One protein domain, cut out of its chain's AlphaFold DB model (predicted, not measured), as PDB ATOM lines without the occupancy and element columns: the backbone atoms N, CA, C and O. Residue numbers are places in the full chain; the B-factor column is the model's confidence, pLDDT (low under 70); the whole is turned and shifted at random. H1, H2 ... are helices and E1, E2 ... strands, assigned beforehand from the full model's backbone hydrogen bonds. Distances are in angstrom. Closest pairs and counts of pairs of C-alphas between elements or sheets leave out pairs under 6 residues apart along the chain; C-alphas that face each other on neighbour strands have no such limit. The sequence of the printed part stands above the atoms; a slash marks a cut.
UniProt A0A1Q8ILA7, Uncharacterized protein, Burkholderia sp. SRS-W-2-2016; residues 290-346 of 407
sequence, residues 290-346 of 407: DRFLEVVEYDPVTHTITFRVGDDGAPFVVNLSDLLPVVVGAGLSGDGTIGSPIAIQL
ATOM      1  N   ASP A 290     -42.857 -36.222 -47.568       61.50
ATOM      2  CA  ASP A 290     -41.634 -37.016 -47.738       61.50
ATOM      3  C   ASP A 290     -41.024 -36.979 -49.150       61.50
ATOM      4  O   ASP A 290     -39.990 -37.606 -49.386       61.50
ATOM      5  N   ARG A 291     -41.642 -36.275 -50.108       62.62
ATOM      6  CA  ARG A 291     -41.123 -36.106 -51.476       62.62
ATOM      7  C   ARG A 291     -40.574 -34.720 -51.784       62.62
ATOM      8  O   ARG A 291     -40.017 -34.538 -52.868       62.62
ATOM      9  N   PHE A 292     -40.681 -33.771 -50.859       66.31
ATOM     10  CA  PHE A 292     -40.113 -32.437 -51.021       66.31
ATOM     11  C   PHE A 292     -38.841 -32.283 -50.186       66.31
ATOM     12  O   PHE A 292     -38.752 -32.774 -49.064       66.31
ATOM     13  N   LEU A 293     -37.837 -31.608 -50.754       70.25
ATOM     14  CA  LEU A 293     -36.662 -31.165 -50.005       70.25
ATOM     15  C   LEU A 293     -37.125 -30.128 -48.982       70.25
ATOM     16  O   LEU A 293     -37.497 -29.018 -49.355       70.25
ATOM     17  N   GLU A 294     -37.139 -30.522 -47.717       68.81
ATOM     18  CA  GLU A 294     -37.704 -29.725 -46.631       68.81
ATOM     19  C   GLU A 294     -36.619 -28.952 -45.880       68.81
ATOM     20  O   GLU A 294     -36.806 -27.788 -45.533       68.81
ATOM     21  N   VAL A 295     -35.449 -29.572 -45.688       67.62
ATOM     22  CA  VAL A 295     -34.356 -28.986 -44.907       67.62
ATOM     23  C   VAL A 295     -33.045 -29.046 -45.683       67.62
ATOM     24  O   VAL A 295     -32.613 -30.117 -46.119       67.62
ATOM     25  N   VAL A 296     -32.406 -27.881 -45.806       77.94
ATOM     26  CA  VAL A 296     -30.998 -27.729 -46.181       77.94
ATOM     27  C   VAL A 296     -30.307 -27.024 -45.021       77.94
ATOM     28  O   VAL A 296     -30.457 -25.816 -44.844       77.94
ATOM     29  N   GLU A 297     -29.584 -27.787 -44.208       83.69
ATOM     30  CA  GLU A 297     -28.857 -27.268 -43.047       83.69
ATOM     31  C   GLU A 297     -27.351 -27.371 -43.295       83.69
ATOM     32  O   GLU A 297     -26.859 -28.400 -43.767       83.69
ATOM     33  N   TYR A 298     -26.624 -26.294 -43.004       84.50
ATOM     34  CA  TYR A 298     -25.168 -26.249 -43.084       84.50
ATOM     35  C   TYR A 298     -24.588 -26.075 -41.685       84.50
ATOM     36  O   TYR A 298     -24.880 -25.084 -41.014       84.50
ATOM     37  N   ASP A 299     -23.738 -27.012 -41.274       83.62
ATOM     38  CA  ASP A 299     -22.972 -26.911 -40.036       83.62
ATOM     39  C   ASP A 299     -21.562 -26.362 -40.342       83.62
ATOM     40  O   ASP A 299     -20.745 -27.064 -40.948       83.62
ATOM     41  N   PRO A 300     -21.238 -25.122 -39.925       74.44
ATOM     42  CA  PRO A 300     -19.942 -24.508 -40.196       74.44
ATOM     43  C   PRO A 300     -18.788 -25.098 -39.372       74.44
ATOM     44  O   PRO A 300     -17.631 -24.820 -39.678       74.44
ATOM     45  N   VAL A 301     -19.062 -25.879 -38.321       79.00
ATOM     46  CA  VAL A 301     -18.022 -26.528 -37.508       79.00
ATOM     47  C   VAL A 301     -17.579 -27.824 -38.182       79.00
ATOM     48  O   VAL A 301     -16.384 -28.055 -38.363       79.00
ATOM     49  N   THR A 302     -18.539 -28.647 -38.601       79.06
ATOM     50  CA  THR A 302     -18.276 -29.953 -39.231       79.06
ATOM     51  C   THR A 302     -18.153 -29.888 -40.757       79.06
ATOM     52  O   THR A 302     -17.728 -30.867 -41.369       79.06
ATOM     53  N   HIS A 303     -18.459 -28.737 -41.368       79.06
ATOM     54  CA  HIS A 303     -18.429 -28.489 -42.816       79.06
ATOM     55  C   HIS A 303     -19.368 -29.403 -43.622       79.06
ATOM     56  O   HIS A 303     -19.138 -29.667 -44.804       79.06
ATOM     57  N   THR A 304     -20.451 -29.879 -43.007       83.88
ATOM     58  CA  THR A 304     -21.427 -30.746 -43.673       83.88
ATOM     59  C   THR A 304     -22.677 -29.986 -44.090       83.88
ATOM     60  O   THR A 304     -23.245 -29.237 -43.295       83.88
ATOM     61  N   ILE A 305     -23.139 -30.225 -45.318       85.94
ATOM     62  CA  ILE A 305     -24.494 -29.882 -45.757       85.94
ATOM     63  C   ILE A 305     -25.361 -31.128 -45.612       85.94
ATOM     64  O   ILE A 305     -25.029 -32.186 -46.148       85.94
ATOM     65  N   THR A 306     -26.488 -30.992 -44.921       85.44
ATOM     66  CA  THR A 306     -27.477 -32.057 -44.770       85.44
ATOM     67  C   THR A 306     -28.731 -31.719 -45.562       85.44
ATOM     68  O   THR A 306     -29.337 -30.669 -45.355       85.44
ATOM     69  N   PHE A 307     -29.132 -32.631 -46.445       85.25
ATOM     70  CA  PHE A 307     -30.394 -32.581 -47.177       85.25
ATOM     71  C   PHE A 307     -31.376 -33.576 -46.554       85.25
ATOM     72  O   PHE A 307     -31.041 -34.753 -46.396       85.25
ATOM     73  N   ARG A 308     -32.593 -33.133 -46.226       80.19
ATOM     74  CA  ARG A 308     -33.686 -34.020 -45.786       80.19
ATOM     75  C   ARG A 308     -34.893 -33.871 -46.697       80.19
ATOM     76  O   ARG A 308     -35.241 -32.760 -47.103       80.19
ATOM     77  N   VAL A 309     -35.502 -35.006 -47.025       77.56
ATOM     78  CA  VAL A 309     -36.732 -35.077 -47.813       77.56
ATOM     79  C   VAL A 309     -37.851 -35.522 -46.870       77.56
ATOM     80  O   VAL A 309     -37.866 -36.679 -46.454       77.56
ATOM     81  N   GLY A 310     -38.721 -34.589 -46.488       70.44
ATOM     82  CA  GLY A 310     -39.694 -34.744 -45.398       70.44
ATOM     83  C   GLY A 310     -39.112 -34.877 -43.983       70.44
ATOM     84  O   GLY A 310     -37.907 -35.073 -43.789       70.44
ATOM     85  N   ASP A 311     -40.015 -34.870 -42.999       65.12
ATOM     86  CA  ASP A 311     -39.725 -34.983 -41.561       65.12
ATOM     87  C   ASP A 311     -38.983 -36.286 -41.181       65.12
ATOM     88  O   ASP A 311     -38.011 -36.271 -40.412       65.12
ATOM     89  N   ASP A 312     -39.383 -37.413 -41.783       66.00
ATOM     90  CA  ASP A 312     -38.878 -38.763 -41.474       66.00
ATOM     91  C   ASP A 312     -37.816 -39.280 -42.466       66.00
ATOM     92  O   ASP A 312     -37.326 -40.409 -42.344       66.00
ATOM     93  N   GLY A 313     -37.442 -38.475 -43.466       68.25
ATOM     94  CA  GLY A 313     -36.446 -38.858 -44.462       68.25
ATOM     95  C   GLY A 313     -35.053 -39.025 -43.858       68.25
ATOM     96  O   GLY A 313     -34.569 -38.163 -43.118       68.25
ATOM     97  N   ALA A 314     -34.370 -40.119 -44.211       79.31
ATOM     98  CA  ALA A 314     -32.972 -40.309 -43.844       79.31
ATOM     99  C   ALA A 314     -32.122 -39.157 -44.426       79.31
ATOM    100  O   ALA A 314     -32.217 -38.888 -45.628       79.31
ATOM    101  N   PRO A 315     -31.301 -38.470 -43.610       82.06
ATOM    102  CA  PRO A 315     -30.516 -37.338 -44.079       82.06
ATOM    103  C   PRO A 315     -29.463 -37.785 -45.097       82.06
ATOM    104  O   PRO A 315     -28.690 -38.712 -44.846       82.06
ATOM    105  N   PHE A 316     -29.401 -37.092 -46.231       84.88
ATOM    106  CA  PHE A 316     -28.278 -37.177 -47.157       84.88
ATOM    107  C   PHE A 316     -27.248 -36.120 -46.758       84.88
ATOM    108  O   PHE A 316     -27.489 -34.921 -46.902       84.88
ATOM    109  N   VAL A 317     -26.119 -36.565 -46.210       85.56
ATOM    110  CA  VAL A 317     -25.068 -35.689 -45.681       85.56
ATOM    111  C   VAL A 317     -23.908 -35.629 -46.666       85.56
ATOM    112  O   VAL A 317     -23.376 -36.660 -47.075       85.56
ATOM    113  N   VAL A 318     -23.499 -34.415 -47.024       85.94
ATOM    114  CA  VAL A 318     -22.341 -34.141 -47.878       85.94
ATOM    115  C   VAL A 318     -21.319 -33.357 -47.068       85.94
ATOM    116  O   VAL A 318     -21.621 -32.263 -46.596       85.94
ATOM    117  N   ASN A 319     -20.106 -33.887 -46.919       81.12
ATOM    118  CA  ASN A 319     -18.996 -33.142 -46.334       81.12
ATOM    119  C   ASN A 319     -18.327 -32.281 -47.416       81.12
ATOM    120  O   ASN A 319     -17.819 -32.803 -48.408       81.12
ATOM    121  N   LEU A 320     -18.334 -30.960 -47.242       80.44
ATOM    122  CA  LEU A 320     -17.728 -30.034 -48.200       80.44
ATOM    123  C   LEU A 320     -16.198 -30.137 -48.230       80.44
ATOM    124  O   LEU A 320     -15.598 -29.859 -49.268       80.44
ATOM    125  N   SER A 321     -15.567 -30.577 -47.138       72.69
ATOM    126  CA  SER A 321     -14.117 -30.787 -47.066       72.69
ATOM    127  C   SER A 321     -13.648 -31.946 -47.952       72.69
ATOM    128  O   SER A 321     -12.514 -31.932 -48.422       72.69
ATOM    129  N   ASP A 322     -14.529 -32.906 -48.258       69.25
ATOM    130  CA  ASP A 322     -14.230 -34.002 -49.191       69.25
ATOM    131  C   ASP A 322     -14.346 -33.567 -50.664       69.25
ATOM    132  O   ASP A 322     -13.773 -34.199 -51.553       69.25
ATOM    133  N   LEU A 323     -15.072 -32.477 -50.943       70.19
ATOM    134  CA  LEU A 323     -15.260 -31.951 -52.301       70.19
ATOM    135  C   LEU A 323     -14.115 -31.032 -52.752       70.19
ATOM    136  O   LEU A 323     -13.904 -30.853 -53.952       70.19
ATOM    137  N   LEU A 324     -13.363 -30.472 -51.802       65.19
ATOM    138  CA  LEU A 324     -12.144 -29.703 -52.041       65.19
ATOM    139  C   LEU A 324     -10.971 -30.421 -51.361       65.19
ATOM    140  O   LEU A 324     -10.659 -30.106 -50.215       65.19
ATOM    141  N   PRO A 325     -10.297 -31.377 -52.026       56.81
ATOM    142  CA  PRO A 325      -9.208 -32.111 -51.398       56.81
ATOM    143  C   PRO A 325      -8.036 -31.169 -51.088       56.81
ATOM    144  O   PRO A 325      -7.216 -30.860 -51.954       56.81
ATOM    145  N   VAL A 326      -7.921 -30.731 -49.833       62.34
ATOM    146  CA  VAL A 326      -6.689 -30.135 -49.310       62.34
ATOM    147  C   VAL A 326      -5.742 -31.293 -49.026       62.34
ATOM    148  O   VAL A 326      -5.774 -31.913 -47.967       62.34
ATOM    149  N   VAL A 327      -4.920 -31.641 -50.016       59.62
ATOM    150  CA  VAL A 327      -3.895 -32.675 -49.851       59.62
ATOM    151  C   VAL A 327      -2.832 -32.141 -48.889       59.62
ATOM    152  O   VAL A 327      -1.899 -31.448 -49.294       59.62
ATOM    153  N   VAL A 328      -2.978 -32.451 -47.600       60.81
ATOM    154  CA  VAL A 328      -1.916 -32.266 -46.606       60.81
ATOM    155  C   VAL A 328      -0.720 -33.120 -47.020       60.81
ATOM    156  O   VAL A 328      -0.813 -34.336 -47.178       60.81
ATOM    157  N   GLY A 329       0.409 -32.461 -47.250       67.00
ATOM    158  CA  GLY A 329       1.608 -33.054 -47.828       67.00
ATOM    159  C   GLY A 329       2.835 -32.211 -47.509       67.00
ATOM    160  O   GLY A 329       2.770 -31.289 -46.700       67.00
ATOM    161  N   ALA A 330       3.968 -32.513 -48.143       62.88
ATOM    162  CA  ALA A 330       5.225 -31.809 -47.898       62.88
ATOM    163  C   ALA A 330       5.153 -30.341 -48.373       62.88
ATOM    164  O   ALA A 330       5.554 -30.022 -49.489       62.88
ATOM    165  N   GLY A 331       4.628 -29.456 -47.525       71.19
ATOM    166  CA  GLY A 331       4.515 -28.020 -47.782       71.19
ATOM    167  C   GLY A 331       3.332 -27.340 -47.094       71.19
ATOM    168  O   GLY A 331       3.443 -26.163 -46.771       71.19
ATOM    169  N   LEU A 332       2.242 -28.058 -46.802       81.12
ATOM    170  CA  LEU A 332       1.051 -27.516 -46.133       81.12
ATOM    171  C   LEU A 332       0.619 -28.427 -44.972       81.12
ATOM    172  O   LEU A 332       0.680 -29.650 -45.080       81.12
ATOM    173  N   SER A 333       0.179 -27.828 -43.869       79.81
ATOM    174  CA  SER A 333      -0.398 -28.478 -42.684       79.81
ATOM    175  C   SER A 333      -1.732 -27.840 -42.317       79.81
ATOM    176  O   SER A 333      -1.929 -26.668 -42.609       79.81
ATOM    177  N   GLY A 334      -2.592 -28.566 -41.608       74.62
ATOM    178  CA  GLY A 334      -3.918 -28.086 -41.203       74.62
ATOM    179  C   GLY A 334      -5.021 -28.566 -42.146       74.62
ATOM    180  O   GLY A 334      -4.749 -28.962 -43.277       74.62
ATOM    181  N   ASP A 335      -6.254 -28.565 -41.651       71.38
ATOM    182  CA  ASP A 335      -7.456 -29.035 -42.357       71.38
ATOM    183  C   ASP A 335      -8.390 -27.883 -42.764       71.38
ATOM    184  O   ASP A 335      -9.431 -28.109 -43.372       71.38
ATOM    185  N   GLY A 336      -8.010 -26.638 -42.458       69.50
ATOM    186  CA  GLY A 336      -8.797 -25.449 -42.793       69.50
ATOM    187  C   GLY A 336      -9.889 -25.118 -41.786       69.50
ATOM    188  O   GLY A 336     -10.586 -24.124 -41.974       69.50
ATOM    189  N   THR A 337     -10.004 -25.877 -40.695       70.19
ATOM    190  CA  THR A 337     -10.894 -25.532 -39.584       70.19
ATOM    191  C   THR A 337     -10.323 -24.391 -38.741       70.19
ATOM    192  O   THR A 337      -9.126 -24.106 -38.753       70.19
ATOM    193  N   ILE A 338     -11.177 -23.755 -37.932       68.75
ATOM    194  CA  ILE A 338     -10.762 -22.717 -36.972       68.75
ATOM    195  C   ILE A 338      -9.752 -23.274 -35.944       68.75
ATOM    196  O   ILE A 338      -8.886 -22.538 -35.476       68.75
ATOM    197  N   GLY A 339      -9.844 -24.566 -35.602       72.94
ATOM    198  CA  GLY A 339      -8.930 -25.230 -34.665       72.94
ATOM    199  C   GLY A 339      -7.582 -25.628 -35.276       72.94
ATOM    200  O   GLY A 339      -6.582 -25.646 -34.561       72.94
ATOM    201  N   SER A 340      -7.550 -25.900 -36.586       73.06
ATOM    202  CA  SER A 340      -6.360 -26.335 -37.332       73.06
ATOM    203  C   SER A 340      -6.280 -25.640 -38.704       73.06
ATOM    204  O   SER A 340      -6.406 -26.293 -39.747       73.06
ATOM    205  N   PRO A 341      -6.066 -24.310 -38.740       73.75
ATOM    206  CA  PRO A 341      -6.056 -23.553 -39.986       73.75
ATOM    207  C   PRO A 341      -4.938 -24.026 -40.920       73.75
ATOM    208  O   PRO A 341      -3.890 -24.498 -40.474       73.75
ATOM    209  N   ILE A 342      -5.151 -23.870 -42.230       81.56
ATOM    210  CA  ILE A 342      -4.130 -24.204 -43.228       81.56
ATOM    211  C   ILE A 342      -2.912 -23.298 -43.016       81.56
ATOM    212  O   ILE A 342      -3.011 -22.072 -43.043       81.56
ATOM    213  N   ALA A 343      -1.752 -23.917 -42.842       76.88
ATOM    214  CA  ALA A 343      -0.463 -23.281 -42.636       76.88
ATOM    215  C   ALA A 343       0.595 -23.903 -43.555       76.88
ATOM    216  O   ALA A 343       0.485 -25.056 -43.969       76.88
ATOM    217  N   ILE A 344       1.648 -23.149 -43.862       80.88
ATOM    218  CA  ILE A 344       2.787 -23.643 -44.644       80.88
ATOM    219  C   ILE A 344       3.756 -24.366 -43.704       80.88
ATOM    220  O   ILE A 344       4.215 -23.792 -42.717       80.88
ATOM    221  N   GLN A 345       4.114 -25.612 -44.022       80.38
ATOM    222  CA  GLN A 345       5.161 -26.334 -43.299       80.38
ATOM    223  C   GLN A 345       6.540 -25.828 -43.728       80.38
ATOM    224  O   GLN A 345       6.999 -26.089 -44.841       80.38
ATOM    225  N   LEU A 346       7.234 -25.141 -42.824       79.56
ATOM    226  CA  LEU A 346       8.613 -24.720 -43.042       79.56
ATOM    227  C   LEU A 346       9.587 -25.763 -42.494       79.56
ATOM    228  O   LEU A 346       9.447 -26.244 -41.369       79.56
TER     229      LEU A 346
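What this domain is: This is residues 290 to 346 of the 407 residues of an uncharacterized protein of Burkholderia sp. SRS-W-2-2016 (UniProt A0A1Q8ILA7). This rod has little regular structure: a narrow antiparallel sheet, E1 E2 E3, makes one half, and residues 324 to 346, with no named element, fold back on themselves in the other. Little H1 joins them. The printed part has 57 residues, 21 in named elements, mostly strand, in the order E1, E2, E3, H1; it is only just extended, close to loose (radius of gyration of the C-alphas 15.7 A), spanning 52 by 17 by 11 A.

How they stand to each other: Start at E1, residues 293 to 299, in a hairpin with E2, residues 304 to 309; N 297 and O 306, 3.1 A apart, are within hydrogen-bond range. E2 forms a hairpin with E3, residues 316 to 319, completing a meander, each strand the antiparallel neighbour of the one before; N 305 and O 318 are 2.8 A apart. H1, residues 320 to 323, too short for an O i to N i+4 pair, only grazes the sheet.

Where its parts are: Find C-alpha 293 at (-36.662, -31.165, -50.005); E1 runs 17.5 A, E2 16.4 A. H1 ends at C-alpha 323 (-15.260, -31.951, -52.301).

The domain as a whole: The farthest C-alphas, Asp 290 and Leu 346, are 51.9 A apart. The printed part has no cut; pLDDT is under 70 in 18 residues, among them 324 to 330.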